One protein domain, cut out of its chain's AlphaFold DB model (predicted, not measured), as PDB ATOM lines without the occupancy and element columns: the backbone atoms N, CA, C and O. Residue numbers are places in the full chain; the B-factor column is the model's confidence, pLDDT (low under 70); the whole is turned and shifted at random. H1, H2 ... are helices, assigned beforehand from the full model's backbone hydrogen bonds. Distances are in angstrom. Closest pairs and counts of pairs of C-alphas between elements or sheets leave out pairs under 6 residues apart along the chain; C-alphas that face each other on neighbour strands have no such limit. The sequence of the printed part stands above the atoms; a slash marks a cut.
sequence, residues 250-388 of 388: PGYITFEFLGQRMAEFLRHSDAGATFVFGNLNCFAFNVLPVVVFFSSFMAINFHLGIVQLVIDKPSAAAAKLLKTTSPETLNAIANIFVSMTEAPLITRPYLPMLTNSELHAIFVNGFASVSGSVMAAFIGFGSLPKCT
ATOM      1  N   PRO A 250      -7.876 -29.224  24.395       89.06
ATOM      2  CA  PRO A 250      -8.203 -29.282  22.973       89.06
ATOM      3  C   PRO A 250      -9.609 -29.839  22.723       89.06
ATOM      4  O   PRO A 250     -10.281 -29.361  21.816       89.06
ATOM      5  N   GLY A 251     -10.091 -30.796  23.526       88.44
ATOM      6  CA  GLY A 251     -11.448 -31.322  23.383       88.44
ATOM      7  C   GLY A 251     -12.519 -30.277  23.683       88.44
ATOM      8  O   GLY A 251     -13.422 -30.103  22.868       88.44
ATOM      9  N   TYR A 252     -12.366 -29.528  24.779       88.44
ATOM     10  CA  TYR A 252     -13.284 -28.449  25.146       88.44
ATOM     11  C   TYR A 252     -13.356 -27.383  24.046       88.44
ATOM     12  O   TYR A 252     -14.441 -27.105  23.546       88.44
ATOM     13  N   ILE A 253     -12.202 -26.875  23.593       88.06
ATOM     14  CA  ILE A 253     -12.126 -25.872  22.514       88.06
ATOM     15  C   ILE A 253     -12.784 -26.401  21.233       88.06
ATOM     16  O   ILE A 253     -13.513 -25.677  20.563       88.06
ATOM     17  N   THR A 254     -12.559 -27.674  20.894       87.12
ATOM     18  CA  THR A 254     -13.143 -28.286  19.690       87.12
ATOM     19  C   THR A 254     -14.670 -28.338  19.763       87.12
ATOM     20  O   THR A 254     -15.345 -27.991  18.795       87.12
ATOM     21  N   PHE A 255     -15.227 -28.776  20.895       85.38
ATOM     22  CA  PHE A 255     -16.678 -28.902  21.064       85.38
ATOM     23  C   PHE A 255     -17.368 -27.551  21.249       85.38
ATOM     24  O   PHE A 255     -18.475 -27.371  20.749       85.38
ATOM     25  N   GLU A 256     -16.710 -26.594  21.898       85.69
ATOM     26  CA  GLU A 256     -17.170 -25.209  21.980       85.69
ATOM     27  C   GLU A 256     -17.220 -24.569  20.589       85.69
ATOM     28  O   GLU A 256     -18.254 -24.029  20.200       85.69
ATOM     29  N   PHE A 257     -16.158 -24.722  19.791       85.12
ATOM     30  CA  PHE A 257     -16.133 -24.268  18.400       85.12
ATOM     31  C   PHE A 257     -17.257 -24.907  17.571       85.12
ATOM     32  O   PHE A 257     -17.988 -24.203  16.874       85.12
ATOM     33  N   LEU A 258     -17.434 -26.229  17.669       84.81
ATOM     34  CA  LEU A 258     -18.495 -26.940  16.952       84.81
ATOM     35  C   LEU A 258     -19.890 -26.460  17.382       84.81
ATOM     36  O   LEU A 258     -20.753 -26.246  16.532       84.81
ATOM     37  N   GLY A 259     -20.096 -26.249  18.685       84.06
ATOM     38  CA  GLY A 259     -21.337 -25.715  19.239       84.06
ATOM     39  C   GLY A 259     -21.642 -24.304  18.737       84.06
ATOM     40  O   GLY A 259     -22.765 -24.038  18.317       84.06
ATOM     41  N   GLN A 260     -20.640 -23.423  18.691       83.38
ATOM     42  CA  GLN A 260     -20.786 -22.065  18.159       83.38
ATOM     43  C   GLN A 260     -21.132 -22.064  16.669       83.38
ATOM     44  O   GLN A 260     -22.024 -21.329  16.256       83.38
ATOM     45  N   ARG A 261     -20.475 -22.909  15.862       86.69
ATOM     46  CA  ARG A 261     -20.791 -23.029  14.429       86.69
ATOM     47  C   ARG A 261     -22.193 -23.572  14.198       86.69
ATOM     48  O   ARG A 261     -22.891 -23.096  13.310       86.69
ATOM     49  N   MET A 262     -22.617 -24.541  15.008       83.44
ATOM     50  CA  MET A 262     -23.981 -25.050  14.953       83.44
ATOM     51  C   MET A 262     -24.988 -23.954  15.328       83.44
ATOM     52  O   MET A 262     -25.953 -23.751  14.606       83.44
ATOM     53  N   ALA A 263     -24.747 -23.195  16.399       82.81
ATOM     54  CA  ALA A 263     -25.615 -22.087  16.797       82.81
ATOM     55  C   ALA A 263     -25.701 -20.990  15.718       82.81
ATOM     56  O   ALA A 263     -26.792 -20.518  15.400       82.81
ATOM     57  N   GLU A 264     -24.573 -20.623  15.108       84.50
ATOM     58  CA  GLU A 264     -24.525 -19.673  13.993       84.50
ATOM     59  C   GLU A 264     -25.301 -20.185  12.773       84.50
ATOM     60  O   GLU A 264     -26.111 -19.449  12.210       84.50
ATOM     61  N   PHE A 265     -25.109 -21.457  12.412       85.81
ATOM     62  CA  PHE A 265     -25.832 -22.096  11.317       85.81
ATOM     63  C   PHE A 265     -27.348 -22.039  11.528       85.81
ATOM     64  O   PHE A 265     -28.094 -21.699  10.612       85.81
ATOM     65  N   LEU A 266     -27.807 -22.330  12.745       83.88
ATOM     66  CA  LEU A 266     -29.226 -22.297  13.089       83.88
ATOM     67  C   LEU A 266     -29.796 -20.878  13.087       83.88
ATOM     68  O   LEU A 266     -30.947 -20.697  12.696       83.88
ATOM     69  N   ARG A 267     -28.992 -19.865  13.425       83.56
ATOM     70  CA  ARG A 267     -29.396 -18.453  13.365       83.56
ATOM     71  C   ARG A 267     -29.740 -17.992  11.945       83.56
ATOM     72  O   ARG A 267     -30.516 -17.061  11.766       83.56
ATOM     73  N   HIS A 268     -29.227 -18.652  10.904       87.62
ATOM     74  CA  HIS A 268     -29.656 -18.357   9.530       87.62
ATOM     75  C   HIS A 268     -31.129 -18.697   9.268       87.62
ATOM     76  O   HIS A 268     -31.723 -18.133   8.349       87.62
ATOM     77  N   SER A 269     -31.737 -19.566  10.083       86.69
ATOM     78  CA  SER A 269     -33.170 -19.843   9.986       86.69
ATOM     79  C   SER A 269     -34.036 -18.642  10.388       86.69
ATOM     80  O   SER A 269     -35.144 -18.521   9.868       86.69
ATOM     81  N   ASP A 270     -33.516 -17.698  11.187       84.06
ATOM     82  CA  ASP A 270     -34.239 -16.492  11.619       84.06
ATOM     83  C   ASP A 270     -34.631 -15.603  10.433       84.06
ATOM     84  O   ASP A 270     -35.719 -15.027  10.407       84.06
ATOM     85  N   ALA A 271     -33.777 -15.521   9.407       87.56
ATOM     86  CA  ALA A 271     -34.083 -14.781   8.183       87.56
ATOM     87  C   ALA A 271     -35.269 -15.411   7.429       87.56
ATOM     88  O   ALA A 271     -36.142 -14.699   6.933       87.56
ATOM     89  N   GLY A 272     -35.329 -16.747   7.389       87.44
ATOM     90  CA  GLY A 272     -36.457 -17.484   6.819       87.44
ATOM     91  C   GLY A 272     -37.725 -17.354   7.663       87.44
ATOM     92  O   GLY A 272     -38.805 -17.139   7.117       87.44
ATOM     93  N   ALA A 273     -37.597 -17.414   8.990       87.00
ATOM     94  CA  ALA A 273     -38.708 -17.234   9.918       87.00
ATOM     95  C   ALA A 273     -39.318 -15.829   9.797       87.00
ATOM     96  O   ALA A 273     -40.528 -15.703   9.636       87.00
ATOM     97  N   THR A 274     -38.483 -14.787   9.770       87.38
ATOM     98  CA  THR A 274     -38.916 -13.389   9.608       87.38
ATOM     99  C   THR A 274     -39.607 -13.171   8.262       87.38
ATOM    100  O   THR A 274     -40.610 -12.467   8.188       87.38
ATOM    101  N   PHE A 275     -39.115 -13.805   7.191       89.50
ATOM    102  CA  PHE A 275     -39.738 -13.726   5.869       89.50
ATOM    103  C   PHE A 275     -41.143 -14.352   5.837       89.50
ATOM    104  O   PHE A 275     -42.044 -13.793   5.218       89.50
ATOM    105  N   VAL A 276     -41.337 -15.496   6.500       90.44
ATOM    106  CA  VAL A 276     -42.617 -16.228   6.485       90.44
ATOM    107  C   VAL A 276     -43.617 -15.679   7.507       90.44
ATOM    108  O   VAL A 276     -44.802 -15.566   7.200       90.44
ATOM    109  N   PHE A 277     -43.161 -15.351   8.718       87.06
ATOM    110  CA  PHE A 277     -44.019 -15.038   9.868       87.06
ATOM    111  C   PHE A 277     -43.958 -13.567  10.314       87.06
ATOM    112  O   PHE A 277     -44.744 -13.160  11.170       87.06
ATOM    113  N   GLY A 278     -43.068 -12.744   9.751       82.62
ATOM    114  CA  GLY A 278     -42.896 -11.348  10.164       82.62
ATOM    115  C   GLY A 278     -42.393 -11.217  11.608       82.62
ATOM    116  O   GLY A 278     -41.564 -11.999  12.058       82.62
ATOM    117  N   ASN A 279     -42.909 -10.231  12.351       79.50
ATOM    118  CA  ASN A 279     -42.485  -9.907  13.727       79.50
ATOM    119  C   ASN A 279     -43.255 -10.673  14.825       79.50
ATOM    120  O   ASN A 279     -43.409 -10.179  15.946       79.50
ATOM    121  N   LEU A 280     -43.797 -11.857  14.523       79.12
ATOM    122  CA  LEU A 280     -44.542 -12.655  15.499       79.12
ATOM    123  C   LEU A 280     -43.589 -13.333  16.499       79.12
ATOM    124  O   LEU A 280     -43.071 -14.418  16.255       79.12
ATOM    125  N   ASN A 281     -43.411 -12.720  17.668       67.56
ATOM    126  CA  ASN A 281     -42.511 -13.199  18.724       67.56
ATOM    127  C   ASN A 281     -43.163 -14.253  19.642       67.56
ATOM    128  O   ASN A 281     -43.220 -14.078  20.858       67.56
ATOM    129  N   CYS A 282     -43.666 -15.353  19.075       73.69
ATOM    130  CA  CYS A 282     -44.125 -16.502  19.865       73.69
ATOM    131  C   CYS A 282     -43.159 -17.681  19.743       73.69
ATOM    132  O   CYS A 282     -42.562 -17.919  18.696       73.69
ATOM    133  N   PHE A 283     -43.092 -18.491  20.801       73.06
ATOM    134  CA  PHE A 283     -42.274 -19.705  20.873       73.06
ATOM    135  C   PHE A 283     -42.383 -20.595  19.624       73.06
ATOM    136  O   PHE A 283     -41.374 -21.021  19.067       73.06
ATOM    137  N   ALA A 284     -43.610 -20.839  19.150       77.50
ATOM    138  CA  ALA A 284     -43.856 -21.680  17.983       77.50
ATOM    139  C   ALA A 284     -43.199 -21.122  16.705       77.50
ATOM    140  O   ALA A 284     -42.632 -21.890  15.931       77.50
ATOM    141  N   PHE A 285     -43.214 -19.800  16.511       80.19
ATOM    142  CA  PHE A 285     -42.676 -19.147  15.313       80.19
ATOM    143  C   PHE A 285     -41.157 -18.977  15.335       80.19
ATOM    144  O   PHE A 285     -40.568 -18.775  14.282       80.19
ATOM    145  N   ASN A 286     -40.513 -19.146  16.490       74.62
ATOM    146  CA  ASN A 286     -39.053 -19.129  16.590       74.62
ATOM    147  C   ASN A 286     -38.445 -20.536  16.519       74.62
ATOM    148  O   ASN A 286     -37.347 -20.717  16.011       74.62
ATOM    149  N   VAL A 287     -39.157 -21.555  17.006       79.75
ATOM    150  CA  VAL A 287     -38.588 -22.903  17.168       79.75
ATOM    151  C   VAL A 287     -38.928 -23.813  15.989       79.75
ATOM    152  O   VAL A 287     -38.073 -24.564  15.520       79.75
ATOM    153  N   LEU A 288     -40.162 -23.751  15.476       84.81
ATOM    154  CA  LEU A 288     -40.577 -24.596  14.352       84.81
ATOM    155  C   LEU A 288     -39.752 -24.333  13.079       84.81
ATOM    156  O   LEU A 288     -39.348 -25.312  12.449       84.81
ATOM    157  N   PRO A 289     -39.426 -23.079  12.700       86.75
ATOM    158  CA  PRO A 289     -38.629 -22.833  11.498       86.75
ATOM    159  C   PRO A 289     -37.212 -23.394  11.590       86.75
ATOM    160  O   PRO A 289     -36.711 -23.922  10.601       86.75
ATOM    161  N   VAL A 290     -36.600 -23.358  12.779       85.19
ATOM    162  CA  VAL A 290     -35.280 -23.955  13.041       85.19
ATOM    163  C   VAL A 290     -35.311 -25.460  12.754       85.19
ATOM    164  O   VAL A 290     -34.429 -25.984  12.069       85.19
ATOM    165  N   VAL A 291     -36.353 -26.155  13.229       84.50
ATOM    166  CA  VAL A 291     -36.547 -27.596  12.994       84.50
ATOM    167  C   VAL A 291     -36.719 -27.885  11.502       84.50
ATOM    168  O   VAL A 291     -36.029 -28.756  10.977       84.50
ATOM    169  N   VAL A 292     -37.589 -27.141  10.806       87.44
ATOM    170  CA  VAL A 292     -37.828 -27.307   9.358       87.44
ATOM    171  C   VAL A 292     -36.544 -27.062   8.565       87.44
ATOM    172  O   VAL A 292     -36.180 -27.884   7.725       87.44
ATOM    173  N   PHE A 293     -35.822 -25.981   8.863       87.75
ATOM    174  CA  PHE A 293     -34.562 -25.632   8.210       87.75
ATOM    175  C   PHE A 293     -33.509 -26.735   8.371       87.75
ATOM    176  O   PHE A 293     -32.924 -27.188   7.383       87.75
ATOM    177  N   PHE A 294     -33.306 -27.222   9.600       84.94
ATOM    178  CA  PHE A 294     -32.347 -28.294   9.854       84.94
ATOM    179  C   PHE A 294     -32.769 -29.614   9.196       84.94
ATOM    180  O   PHE A 294     -31.931 -30.303   8.617       84.94
ATOM    181  N   SER A 295     -34.061 -29.959   9.217       83.94
ATOM    182  CA  SER A 295     -34.581 -31.142   8.525       83.94
ATOM    183  C   SER A 295     -34.362 -31.068   7.010       83.94
ATOM    184  O   SER A 295     -33.921 -32.050   6.414       83.94
ATOM    185  N   SER A 296     -34.585 -29.910   6.377       88.44
ATOM    186  CA  SER A 296     -34.280 -29.712   4.953       88.44
ATOM    187  C   SER A 296     -32.780 -29.834   4.662       88.44
ATOM    188  O   SER A 296     -32.392 -30.498   3.701       88.44
ATOM    189  N   PHE A 297     -31.923 -29.260   5.511       85.88
ATOM    190  CA  PHE A 297     -30.472 -29.407   5.395       85.88
ATOM    191  C   PHE A 297     -30.032 -30.873   5.511       85.88
ATOM    192  O   PHE A 297     -29.258 -31.360   4.682       85.88
ATOM    193  N   MET A 298     -30.545 -31.607   6.497       83.31
ATOM    194  CA  MET A 298     -30.236 -33.026   6.661       83.31
ATOM    195  C   MET A 298     -30.728 -33.860   5.478       83.31
ATOM    196  O   MET A 298     -29.980 -34.711   4.999       83.31
ATOM    197  N   ALA A 299     -31.917 -33.575   4.938       83.25
ATOM    198  CA  ALA A 299     -32.428 -34.238   3.737       83.25
ATOM    199  C   ALA A 299     -31.493 -34.048   2.526       83.25
ATOM    200  O   ALA A 299     -31.200 -35.012   1.813       83.25
ATOM    201  N   ILE A 300     -30.947 -32.841   2.332       83.94
ATOM    202  CA  ILE A 300     -29.940 -32.568   1.293       83.94
ATOM    203  C   ILE A 300     -28.669 -33.390   1.545       83.94
ATOM    204  O   ILE A 300     -28.166 -34.046   0.633       83.94
ATOM    205  N   ASN A 301     -28.162 -33.410   2.780       80.62
ATOM    206  CA  ASN A 301     -26.963 -34.181   3.131       80.62
ATOM    207  C   ASN A 301     -27.153 -35.690   2.924       80.62
ATOM    208  O   ASN A 301     -26.217 -36.376   2.501       80.62
ATOM    209  N   PHE A 302     -28.354 -36.202   3.183       76.31
ATOM    210  CA  PHE A 302     -28.729 -37.580   2.888       76.31
ATOM    211  C   PHE A 302     -28.740 -37.870   1.390       76.31
ATOM    212  O   PHE A 302     -28.181 -38.882   0.967       76.31
ATOM    213  N   HIS A 303     -29.329 -36.980   0.588       77.88
ATOM    214  CA  HIS A 303     -29.370 -37.129  -0.866       77.88
ATOM    215  C   HIS A 303     -27.968 -37.068  -1.493       77.88
ATOM    216  O   HIS A 303     -27.644 -37.849  -2.384       77.88
ATOM    217  N   LEU A 304     -27.098 -36.194  -0.974       73.69
ATOM    218  CA  LEU A 304     -25.696 -36.086  -1.391       73.69
ATOM    219  C   LEU A 304     -24.819 -37.254  -0.911       73.69
ATOM    220  O   LEU A 304     -23.652 -37.358  -1.299       73.69
ATOM    221  N   GLY A 305     -25.348 -38.130  -0.056       71.81
ATOM    222  CA  GLY A 305     -24.605 -39.248   0.506       71.81
ATOM    223  C   GLY A 305     -23.564 -38.834   1.552       71.81
ATOM    224  O   GLY A 305     -22.630 -39.593   1.799       71.81
ATOM    225  N   ILE A 306     -23.645 -37.621   2.118       78.31
ATOM    226  CA  ILE A 306     -22.640 -37.094   3.055       78.31
ATOM    227  C   ILE A 306     -22.700 -37.846   4.383       78.31
ATOM    228  O   ILE A 306     -21.661 -38.263   4.900       78.31
ATOM    229  N   VAL A 307     -23.912 -38.082   4.891       80.38
ATOM    230  CA  VAL A 307     -24.154 -38.787   6.159       80.38
ATOM    231  C   VAL A 307     -23.518 -40.178   6.132       80.38
ATOM    232  O   VAL A 307     -22.771 -40.526   7.042       80.38
ATOM    233  N   GLN A 308     -23.711 -40.930   5.044       80.19
ATOM    234  CA  GLN A 308     -23.178 -42.283   4.849       80.19
ATOM    235  C   GLN A 308     -21.647 -42.309   4.995       80.19
ATOM    236  O   GLN A 308     -21.086 -43.141   5.701       80.19
ATOM    237  N   LEU A 309     -20.949 -41.321   4.434       75.44
ATOM    238  CA  LEU A 309     -19.485 -41.244   4.523       75.44
ATOM    239  C   LEU A 309     -18.983 -41.027   5.944       75.44
ATOM    240  O   LEU A 309     -17.898 -41.503   6.292       75.44
ATOM    241  N   VAL A 310     -19.732 -40.238   6.714       81.50
ATOM    242  CA  VAL A 310     -19.393 -39.897   8.092       81.50
ATOM    243  C   VAL A 310     -19.649 -41.099   8.997       81.50
ATOM    244  O   VAL A 310     -18.856 -41.327   9.904       81.50
ATOM    245  N   ILE A 311     -20.674 -41.914   8.720       86.44
ATOM    246  CA  ILE A 311     -21.058 -43.056   9.568       86.44
ATOM    247  C   ILE A 311     -20.359 -44.377   9.210       86.44
ATOM    248  O   ILE A 311     -20.125 -45.179  10.113       86.44
ATOM    249  N   ASP A 312     -19.961 -44.612   7.953       82.69
ATOM    250  CA  ASP A 312     -19.444 -45.918   7.504       82.69
ATOM    251  C   ASP A 312     -18.194 -46.366   8.278       82.69
ATOM    252  O   ASP A 312     -18.103 -47.493   8.774       82.69
ATOM    253  N   LYS A 313     -17.197 -45.476   8.403       84.81
ATOM    254  CA  LYS A 313     -15.934 -45.815   9.081       84.81
ATOM    255  C   LYS A 313     -16.102 -45.934  10.599       84.81
ATOM    256  O   LYS A 313     -15.596 -46.921  11.142       84.81
ATOM    257  N   PRO A 314     -16.758 -44.982  11.297       86.75
ATOM    258  CA  PRO A 314     -17.001 -45.123  12.728       86.75
ATOM    259  C   PRO A 314     -17.864 -46.339  13.052       86.75
ATOM    260  O   PRO A 314     -17.537 -47.049  13.996       86.75
ATOM    261  N   SER A 315     -18.876 -46.652  12.234       89.38
ATOM    262  CA  SER A 315     -19.703 -47.854  12.394       89.38
ATOM    263  C   SER A 315     -18.876 -49.133  12.288       89.38
ATOM    264  O   SER A 315     -18.895 -49.959  13.199       89.38
ATOM    265  N   ALA A 316     -18.046 -49.275  11.249       87.12
ATOM    266  CA  ALA A 316     -17.183 -50.449  11.103       87.12
ATOM    267  C   ALA A 316     -16.165 -50.588  12.254       87.12
ATOM    268  O   ALA A 316     -15.841 -51.700  12.686       87.12
ATOM    269  N   ALA A 317     -15.652 -49.465  12.764       88.94
ATOM    270  CA  ALA A 317     -14.752 -49.451  13.913       88.94
ATOM    271  C   ALA A 317     -15.476 -49.853  15.209       88.94
ATOM    272  O   ALA A 317     -14.974 -50.706  15.945       88.94
ATOM    273  N   ALA A 318     -16.660 -49.288  15.456       89.69
ATOM    274  CA  ALA A 318     -17.494 -49.585  16.613       89.69
ATOM    275  C   ALA A 318     -17.962 -51.047  16.603       89.69
ATOM    276  O   ALA A 318     -17.794 -51.736  17.605       89.69
ATOM    277  N   ALA A 319     -18.411 -51.571  15.459       90.50
ATOM    278  CA  ALA A 319     -18.867 -52.957  15.332       90.50
ATOM    279  C   ALA A 319     -17.733 -53.937  15.665       90.50
ATOM    280  O   ALA A 319     -17.912 -54.928  16.373       90.50
ATOM    281  N   LYS A 320     -16.507 -53.620  15.233       87.88
ATOM    282  CA  LYS A 320     -15.322 -54.422  15.553       87.88
ATOM    283  C   LYS A 320     -14.924 -54.348  17.029       87.88
ATOM    284  O   LYS A 320     -14.405 -55.334  17.559       87.88
ATOM    285  N   LEU A 321     -15.116 -53.196  17.669       87.62
ATOM    286  CA  LEU A 321     -14.794 -52.986  19.080       87.62
ATOM    287  C   LEU A 321     -15.806 -53.693  19.991       87.62
ATOM    288  O   LEU A 321     -15.424 -54.414  20.915       87.62
ATOM    289  N   LEU A 322     -17.092 -53.510  19.709       87.69
ATOM    290  CA  LEU A 322     -18.206 -54.025  20.502       87.69
ATOM    291  C   LEU A 322     -18.500 -55.506  20.212       87.69
ATOM    292  O   LEU A 322     -19.043 -56.194  21.072       87.69
ATOM    293  N   LYS A 323     -18.078 -56.015  19.042       88.12
ATOM    294  CA  LYS A 323     -18.458 -57.334  18.495       88.12
ATOM    295  C   LYS A 323     -19.980 -57.520  18.389       88.12
ATOM    296  O   LYS A 323     -20.479 -58.636  18.507       88.12
ATOM    297  N   THR A 324     -20.678 -56.415  18.181       89.69
ATOM    298  CA  THR A 324     -22.097 -56.310  17.842       89.69
ATOM    299  C   THR A 324     -22.299 -56.540  16.350       89.69
ATOM    300  O   THR A 324     -21.333 -56.583  15.575       89.69
ATOM    301  N   THR A 325     -23.545 -56.708  15.923       90.69
ATOM    302  CA  THR A 325     -23.844 -56.867  14.502       90.69
ATOM    303  C   THR A 325     -23.710 -55.536  13.761       90.69
ATOM    304  O   THR A 325     -23.828 -54.438  14.321       90.69
ATOM    305  N   SER A 326     -23.376 -55.612  12.473       88.00
ATOM    306  CA  SER A 326     -23.170 -54.410  11.660       88.00
ATOM    307  C   SER A 326     -24.438 -53.551  11.541       88.00
ATOM    308  O   SER A 326     -24.298 -52.335  11.667       88.00
ATOM    309  N   PRO A 327     -25.657 -54.110  11.357       90.00
ATOM    310  CA  PRO A 327     -26.869 -53.296  11.261       90.00
ATOM    311  C   PRO A 327     -27.209 -52.543  12.554       90.00
ATOM    312  O   PRO A 327     -27.467 -51.342  12.490       90.00
ATOM    313  N   GLU A 328     -27.149 -53.190  13.727       91.56
ATOM    314  CA  GLU A 328     -27.463 -52.512  14.999       91.56
ATOM    315  C   GLU A 328     -26.461 -51.386  15.290       91.56
ATOM    316  O   GLU A 328     -26.841 -50.287  15.695       91.56
ATOM    317  N   THR A 329     -25.180 -51.620  14.989       92.31
ATOM    318  CA  THR A 329     -24.117 -50.633  15.213       92.31
ATOM    319  C   THR A 329     -24.189 -49.479  14.218       92.31
ATOM    320  O   THR A 329     -23.958 -48.327  14.583       92.31
ATOM    321  N   LEU A 330     -24.535 -49.767  12.961       91.50
ATOM    322  CA  LEU A 330     -24.737 -48.742  11.942       91.50
ATOM    323  C   LEU A 330     -25.895 -47.824  12.321       91.50
ATOM    324  O   LEU A 330     -25.734 -46.608  12.268       91.50
ATOM    325  N   ASN A 331     -27.019 -48.396  12.759       91.69
ATOM    326  CA  ASN A 331     -28.140 -47.613  13.259       91.69
ATOM    327  C   ASN A 331     -27.743 -46.795  14.499       91.69
ATOM    328  O   ASN A 331     -28.090 -45.620  14.585       91.69
ATOM    329  N   ALA A 332     -26.965 -47.376  15.422       91.00
ATOM    330  CA  ALA A 332     -26.482 -46.676  16.613       91.00
ATOM    331  C   ALA A 332     -25.691 -45.405  16.276       91.00
ATOM    332  O   ALA A 332     -25.987 -44.329  16.791       91.00
ATOM    333  N   ILE A 333     -24.732 -45.515  15.355       91.00
ATOM    334  CA  ILE A 333     -23.917 -44.382  14.902       91.00
ATOM    335  C   ILE A 333     -24.731 -43.392  14.060       91.00
ATOM    336  O   ILE A 333     -24.537 -42.185  14.185       91.00
ATOM    337  N   ALA A 334     -25.651 -43.871  13.218       88.75
ATOM    338  CA  ALA A 334     -26.510 -42.997  12.424       88.75
ATOM    339  C   ALA A 334     -27.400 -42.105  13.301       88.75
ATOM    340  O   ALA A 334     -27.544 -40.917  13.022       88.75
ATOM    341  N   ASN A 335     -27.921 -42.650  14.398       89.88
ATOM    342  CA  ASN A 335     -28.822 -41.959  15.320       89.88
ATOM    343  C   ASN A 335     -28.162 -40.818  16.130       89.88
ATOM    344  O   ASN A 335     -28.828 -40.143  16.913       89.88
ATOM    345  N   ILE A 336     -26.849 -40.607  15.969       87.19
ATOM    346  CA  ILE A 336     -26.138 -39.417  16.464       87.19
ATOM    347  C   ILE A 336     -26.498 -38.188  15.617       87.19
ATOM    348  O   ILE A 336     -26.575 -37.076  16.131       87.19
ATOM    349  N   PHE A 337     -26.705 -38.383  14.314       80.44
ATOM    350  CA  PHE A 337     -26.981 -37.307  13.357       80.44
ATOM    351  C   PHE A 337     -28.454 -37.246  12.956       80.44
ATOM    352  O   PHE A 337     -28.954 -36.200  12.552       80.44
ATOM    353  N   VAL A 338     -29.124 -38.388  13.035       80.81
ATOM    354  CA  VAL A 338     -30.408 -38.661  12.402       80.81
ATOM    355  C   VAL A 338     -31.432 -39.001  13.480       80.81
ATOM    356  O   VAL A 338     -31.089 -39.607  14.489       80.81
ATOM    357  N   SER A 339     -32.693 -38.623  13.270       82.25
ATOM    358  CA  SER A 339     -33.783 -38.915  14.209       82.25
ATOM    359  C   SER A 339     -34.077 -40.417  14.326       82.25
ATOM    360  O   SER A 339     -33.848 -41.182  13.386       82.25
ATOM    361  N   MET A 340     -34.733 -40.817  15.425       85.88
ATOM    362  CA  MET A 340     -35.163 -42.203  15.683       85.88
ATOM    363  C   MET A 340     -35.995 -42.836  14.549       85.88
ATOM    364  O   MET A 340     -36.005 -44.053  14.390       85.88
ATOM    365  N   THR A 341     -36.703 -42.019  13.765       83.62
ATOM    366  CA  THR A 341     -37.552 -42.447  12.641       83.62
ATOM    367  C   THR A 341     -36.781 -42.620  11.335       83.62
ATOM    368  O   THR A 341     -37.208 -43.362  10.455       83.62
ATOM    369  N   GLU A 342     -35.646 -41.941  11.196       80.56
ATOM    370  CA  GLU A 342     -34.864 -41.873   9.963       80.56
ATOM    371  C   GLU A 342     -33.635 -42.794  10.020       80.56
ATOM    372  O   GLU A 342     -33.228 -43.337   8.995       80.56
ATOM    373  N   ALA A 343     -33.066 -43.039  11.207       84.25
ATOM    374  CA  ALA A 343     -31.914 -43.928  11.360       84.25
ATOM    375  C   ALA A 343     -32.205 -45.374  10.883       84.25
ATOM    376  O   ALA A 343     -31.399 -45.902  10.104       84.25
ATOM    377  N   PRO A 344     -33.374 -45.986  11.190       84.38
ATOM    378  CA  PRO A 344     -33.692 -47.337  10.722       84.38
ATOM    379  C   PRO A 344     -33.862 -47.446   9.202       84.38
ATOM    380  O   PRO A 344     -33.744 -48.543   8.653       84.38
ATOM    381  N   LEU A 345     -34.112 -46.327   8.506       83.12
ATOM    382  CA  LEU A 345     -34.260 -46.296   7.049       83.12
ATOM    383  C   LEU A 345     -32.958 -46.698   6.345       83.12
ATOM    384  O   LEU A 345     -32.999 -47.357   5.306       83.12
ATOM    385  N   ILE A 346     -31.808 -46.370   6.941       81.06
ATOM    386  CA  ILE A 346     -30.478 -46.742   6.435       81.06
ATOM    387  C   ILE A 346     -30.288 -48.263   6.505       81.06
ATOM    388  O   ILE A 346     -29.687 -48.868   5.620       81.06
ATOM    389  N   THR A 347     -30.844 -48.900   7.534       84.44
ATOM    390  CA  THR A 347     -30.784 -50.351   7.747       84.44
ATOM    391  C   THR A 347     -32.018 -51.096   7.239       84.44
ATOM    392  O   THR A 347     -32.144 -52.292   7.492       84.44
ATOM    393  N   ARG A 348     -32.916 -50.431   6.495       84.81
ATOM    394  CA  ARG A 348     -34.179 -50.997   5.996       84.81
ATOM    395  C   ARG A 348     -34.063 -52.398   5.375       84.81
ATOM    396  O   ARG A 348     -34.888 -53.232   5.744       84.81
ATOM    397  N   PRO A 349     -33.096 -52.705   4.482       87.56
ATOM    398  CA  PRO A 349     -33.009 -54.043   3.888       87.56
ATOM    399  C   PRO A 349     -32.678 -55.141   4.909       87.56
ATOM    400  O   PRO A 349     -32.980 -56.304   4.666       87.56
ATOM    401  N   TYR A 350     -32.095 -54.784   6.055       87.31
ATOM    402  CA  TYR A 350     -31.694 -55.729   7.095       87.31
ATOM    403  C   TYR A 350     -32.747 -55.907   8.190       87.31
ATOM    404  O   TYR A 350     -32.705 -56.921   8.875       87.31
ATOM    405  N   LEU A 351     -33.704 -54.977   8.337       88.75
ATOM    406  CA  LEU A 351     -34.733 -55.024   9.389       88.75
ATOM    407  C   LEU A 351     -35.485 -56.367   9.474       88.75
ATOM    408  O   LEU A 351     -35.646 -56.853  10.592       88.75
ATOM    409  N   PRO A 352     -35.899 -57.015   8.362       90.50
ATOM    410  CA  PRO A 352     -36.598 -58.302   8.431       90.50
ATOM    411  C   PRO A 352     -35.726 -59.459   8.941       90.50
ATOM    412  O   PRO A 352     -36.251 -60.501   9.318       90.50
ATOM    413  N   MET A 353     -34.402 -59.296   8.914       91.56
ATOM    414  CA  MET A 353     -33.428 -60.323   9.290       91.56
ATOM    415  C   MET A 353     -32.902 -60.143  10.721       91.56
ATOM    416  O   MET A 353     -32.116 -60.971  11.181       91.56
ATOM    417  N   LEU A 354     -33.300 -59.071  11.417       91.81
ATOM    418  CA  LEU A 354     -32.825 -58.773  12.765       91.81
ATOM    419  C   LEU A 354     -33.493 -59.661  13.812       91.81
ATOM    420  O   LEU A 354     -34.694 -59.924  13.786       91.81
ATOM    421  N   THR A 355     -32.703 -60.068  14.795       94.44
ATOM    422  CA  THR A 355     -33.187 -60.697  16.018       94.44
ATOM    423  C   THR A 355     -33.914 -59.682  16.903       94.44
ATOM    424  O   THR A 355     -33.675 -58.475  16.845       94.44
ATOM    425  N   ASN A 356     -34.749 -60.177  17.821       93.31
ATOM    426  CA  ASN A 356     -35.449 -59.325  18.788       93.31
ATOM    427  C   ASN A 356     -34.493 -58.471  19.643       93.31
ATOM    428  O   ASN A 356     -34.857 -57.368  20.038       93.31
ATOM    429  N   SER A 357     -33.278 -58.962  19.923       91.25
ATOM    430  CA  SER A 357     -32.273 -58.211  20.687       91.25
ATOM    431  C   SER A 357     -31.706 -57.041  19.884       91.25
ATOM    432  O   SER A 357     -31.574 -55.949  20.427       91.25
ATOM    433  N   GLU A 358     -31.395 -57.255  18.604       92.94
ATOM    434  CA  GLU A 358     -30.880 -56.202  17.716       92.94
ATOM    435  C   GLU A 358     -31.951 -55.141  17.458       92.94
ATOM    436  O   GLU A 358     -31.679 -53.944  17.511       92.94
ATOM    437  N   LEU A 359     -33.197 -55.571  17.244       93.38
ATOM    438  CA  LEU A 359     -34.318 -54.654  17.074       93.38
ATOM    439  C   LEU A 359     -34.569 -53.839  18.353       93.38
ATOM    440  O   LEU A 359     -34.773 -52.627  18.287       93.38
ATOM    441  N   HIS A 360     -34.496 -54.473  19.526       92.94
ATOM    442  CA  HIS A 360     -34.595 -53.768  20.802       92.94
ATOM    443  C   HIS A 360     -33.455 -52.757  20.988       92.94
ATOM    444  O   HIS A 360     -33.710 -51.633  21.412       92.94
ATOM    445  N   ALA A 361     -32.221 -53.110  20.612       92.31
ATOM    446  CA  ALA A 361     -31.083 -52.195  20.655       92.31
ATOM    447  C   ALA A 361     -31.299 -50.966  19.753       92.31
ATOM    448  O   ALA A 361     -31.014 -49.847  20.177       92.31
ATOM    449  N   ILE A 362     -31.868 -51.149  18.555       92.94
ATOM    450  CA  ILE A 362     -32.242 -50.051  17.648       92.94
ATOM    451  C   ILE A 362     -33.252 -49.105  18.306       92.94
ATOM    452  O   ILE A 362     -33.047 -47.891  18.279       92.94
ATOM    453  N   PHE A 363     -34.302 -49.643  18.936       92.50
ATOM    454  CA  PHE A 363     -35.312 -48.834  19.623       92.50
ATOM    455  C   PHE A 363     -34.746 -48.089  20.833       92.50
ATOM    456  O   PHE A 363     -34.917 -46.878  20.935       92.50
ATOM    457  N   VAL A 364     -34.045 -48.788  21.733       92.38
ATOM    458  CA  VAL A 364     -33.448 -48.178  22.935       92.38
ATOM    459  C   VAL A 364     -32.465 -47.081  22.545       92.38
ATOM    460  O   VAL A 364     -32.493 -46.003  23.127       92.38
ATOM    461  N   ASN A 365     -31.644 -47.320  21.523       91.62
ATOM    462  CA  ASN A 365     -30.750 -46.303  20.992       91.62
ATOM    463  C   ASN A 365     -31.521 -45.086  20.451       91.62
ATOM    464  O   ASN A 365     -31.126 -43.959  20.734       91.62
ATOM    465  N   GLY A 366     -32.630 -45.318  19.738       89.44
ATOM    466  CA  GLY A 366     -33.581 -44.295  19.285       89.44
ATOM    467  C   GLY A 366     -34.062 -43.371  20.404       89.44
ATOM    468  O   GLY A 366     -34.047 -42.156  20.245       89.44
ATOM    469  N   PHE A 367     -34.451 -43.950  21.541       90.00
ATOM    470  CA  PHE A 367     -34.934 -43.207  22.709       90.00
ATOM    471  C   PHE A 367     -33.820 -42.582  23.555       90.00
ATOM    472  O   PHE A 367     -34.067 -41.620  24.277       90.00
ATOM    473  N   ALA A 368     -32.608 -43.134  23.497       90.12
ATOM    474  CA  ALA A 368     -31.469 -42.649  24.266       90.12
ATOM    475  C   ALA A 368     -30.817 -41.393  23.663       90.12
ATOM    476  O   ALA A 368     -30.084 -40.702  24.372       90.12
ATOM    477  N   SER A 369     -31.046 -41.101  22.379       86.88
ATOM    478  CA  SER A 369     -30.483 -39.928  21.709       86.88
ATOM    479  C   SER A 369     -31.546 -38.889  21.349       86.88
ATOM    480  O   SER A 369     -32.752 -39.133  21.364       86.88
ATOM    481  N   VAL A 370     -31.065 -37.694  21.016       83.06
ATOM    482  CA  VAL A 370     -31.871 -36.588  20.506       83.06
ATOM    483  C   VAL A 370     -31.416 -36.305  19.080       83.06
ATOM    484  O   VAL A 370     -30.218 -36.316  18.796       83.06
ATOM    485  N   SER A 371     -32.364 -36.034  18.183       77.38
ATOM    486  CA  SER A 371     -32.043 -35.627  16.813       77.38
ATOM    487  C   SER A 371     -31.368 -34.256  16.776       77.38
ATOM    488  O   SER A 371     -31.708 -33.372  17.568       77.38
ATOM    489  N   GLY A 372     -30.482 -34.032  15.801       72.12
ATOM    490  CA  GLY A 372     -29.864 -32.723  15.576       72.12
ATOM    491  C   GLY A 372     -30.885 -31.591  15.401       72.12
ATOM    492  O   GLY A 372     -30.647 -30.483  15.878       72.12
ATOM    493  N   SER A 373     -32.060 -31.879  14.822       68.62
ATOM    494  CA  SER A 373     -33.146 -30.898  14.650       68.62
ATOM    495  C   SER A 373     -33.743 -30.441  15.979       68.62
ATOM    496  O   SER A 373     -34.067 -29.271  16.156       68.62
ATOM    497  N   VAL A 374     -33.868 -31.356  16.939       74.62
ATOM    498  CA  VAL A 374     -34.433 -31.064  18.260       74.62
ATOM    499  C   VAL A 374     -33.367 -30.449  19.171       74.62
ATOM    500  O   VAL A 374     -33.671 -29.547  19.945       74.62
ATOM    501  N   MET A 375     -32.098 -30.850  19.031       74.31
ATOM    502  CA  MET A 375     -30.973 -30.166  19.683       74.31
ATOM    503  C   MET A 375     -30.913 -28.687  19.278       74.31
ATOM    504  O   MET A 375     -30.730 -27.816  20.124       74.31
ATOM    505  N   ALA A 376     -31.126 -28.399  17.995       66.81
ATOM    506  CA  ALA A 376     -31.196 -27.040  17.483       66.81
ATOM    507  C   ALA A 376     -32.313 -26.208  18.134       66.81
ATOM    508  O   ALA A 376     -32.082 -25.071  18.546       66.81
ATOM    509  N   ALA A 377     -33.497 -26.804  18.297       70.94
ATOM    510  CA  ALA A 377     -34.599 -26.200  19.037       70.94
ATOM    511  C   ALA A 377     -34.232 -25.924  20.509       70.94
ATOM    512  O   ALA A 377     -34.524 -24.842  21.015       70.94
ATOM    513  N   PHE A 378     -33.542 -26.858  21.181       73.06
ATOM    514  CA  PHE A 378     -33.107 -26.675  22.570       73.06
ATOM    515  C   PHE A 378     -32.131 -25.508  22.748       73.06
ATOM    516  O   PHE A 378     -32.239 -24.775  23.729       73.06
ATOM    517  N   ILE A 379     -31.215 -25.299  21.797       68.94
ATOM    518  CA  ILE A 379     -30.289 -24.154  21.817       68.94
ATOM    519  C   ILE A 379     -31.067 -22.831  21.720       68.94
ATOM    520  O   ILE A 379     -30.749 -21.878  22.431       68.94
ATOM    521  N   GLY A 380     -32.127 -22.789  20.907       63.22
ATOM    522  CA  GLY A 380     -33.001 -21.621  20.773       63.22
ATOM    523  C   GLY A 380     -33.838 -21.299  22.016       63.22
ATOM    524  O   GLY A 380     -34.267 -20.160  22.176       63.22
ATOM    525  N   PHE A 381     -34.050 -22.243  22.943       66.12
ATOM    526  CA  PHE A 381     -34.835 -21.975  24.158       66.12
ATOM    527  C   PHE A 381     -34.158 -21.028  25.147       66.12
ATOM    528  O   PHE A 381     -34.854 -20.397  25.941       66.12
ATOM    529  N   GLY A 382     -32.831 -20.891  25.099       57.50
ATOM    530  CA  GLY A 382     -32.093 -20.022  26.019       57.50
ATOM    531  C   GLY A 382     -32.382 -18.524  25.852       57.50
ATOM    532  O   GLY A 382     -32.063 -17.754  26.753       57.50
ATOM    533  N   SER A 383     -32.981 -18.103  24.731       49.75
ATOM    534  CA  SER A 383     -33.148 -16.690  24.355       49.75
ATOM    535  C   SER A 383     -34.603 -16.214  24.232       49.75
ATOM    536  O   SER A 383     -34.827 -15.072  23.829       49.75
ATOM    537  N   LEU A 384     -35.606 -17.041  24.554       52.28
ATOM    538  CA  LEU A 384     -36.991 -16.739  24.170       52.28
ATOM    539  C   LEU A 384     -37.768 -15.889  25.195       52.28
ATOM    540  O   LEU A 384     -37.898 -16.292  26.355       52.28
ATOM    541  N   PRO A 385     -38.376 -14.763  24.769       50.00
ATOM    542  CA  PRO A 385     -39.406 -14.087  25.547       50.00
ATOM    543  C   PRO A 385     -40.690 -14.933  25.601       50.00
ATOM    544  O   PRO A 385     -41.002 -15.700  24.687       50.00
ATOM    545  N   LYS A 386     -41.442 -14.799  26.698       44.78
ATOM    546  CA  LYS A 386     -42.771 -15.413  26.839       44.78
ATOM    547  C   LYS A 386     -43.728 -14.778  25.830       44.78
ATOM    548  O   LYS A 386     -43.662 -13.573  25.618       44.78
ATOM    549  N   CYS A 387     -44.620 -15.581  25.249       42.91
ATOM    550  CA  CYS A 387     -45.701 -15.064  24.417       42.91
ATOM    551  C   CYS A 387     -46.556 -14.100  25.258       42.91
ATOM    552  O   CYS A 387     -47.170 -14.531  26.237       42.91
ATOM    553  N   THR A 388     -46.569 -12.826  24.883       38.44
ATOM    554  CA  THR A 388     -47.508 -11.802  25.364       38.44
ATOM    555  C   THR A 388     -48.205 -11.184  24.181       38.44
ATOM    556  O   THR A 388     -47.492 -10.930  23.182       38.44
TER     557      THR A 388
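What this domain is: This is residues 250 to 388 of the 388 residues of the protein "Nucleos_tra2_N domain-containing protein" of Mesocestoides corti (UniProt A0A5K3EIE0). Picture two helical lobes joined end to end: in one, H3 and H9 run side by side with H2 packed on H3; in the other, H5 sits between H4 and H8, with short H6 on it and H7 nearby. Residues 250 to 258 of H1 stick out as a free arm. The printed part has 139 residues with nine named helices, H1 to H9 in chain order, and no named strand: all helix. It is only just loose, close to compact, with a radius of gyration of the C-alphas of 17.6 A and spans of 52 by 38 by 28 A.

Where its parts are: Find C-alpha 250 at (-8.203, -29.282, 22.973); from there H1 runs 25.7 A to residue 267. Next come H2, residues 269 to 277, and H3, residues 283 to 303, 30.7 A long. H4, residues 306 to 322, spans 24.7 A with a kink of 28 degrees near residue 314. Then read H5, 326 to 334; H6, 343 to 346; H7, 348 to 353; and H8, 356 to 368, 18.0 A. H9, residues 372 to 383, spans 18.6 A and ends at C-alpha 383, (-33.148, -16.690, 24.355).

How they stand to each other: Start at H3, a hub: its residues 286 to 295 touch H9 at a shallow tilt of 28 degrees, opposite ways, closest at C-alphas 291 and 373, 5.0 A. H2 touches H3 at C-alphas 269 and 290, 5.5 A. H1 touches H9 at C-alphas 266 and 376, 6.8 A, with residues 262 to 266 alone. At H5, the other hub, C-alphas 315 of H4 and 330 are closest, 5.1 A; H8 touches it at C-alphas 328 and 358, 5.7 A, and H6 at 334 and 343, 5.6 A. H7 is close to H5 but not clearly touching, with C-alphas 327 and 350 6.8 A apart. In H1, H2, H5 and H8 every O i to N i+4 pair is within hydrogen-bond range; H3 has 15 of 17, H4 11 of 13, H9 6 of 8, and H7 0 of 2 but 2 of 3 O i to N i+3 pairs; H6 is too short.

The domain as a whole: The farthest C-alphas, Lys 323 and Thr 388, are 54.4 A apart. The printed part has no cut and no long link. Look for pLDDT under 70 at residues 281, 373, 376 and 379 to 388.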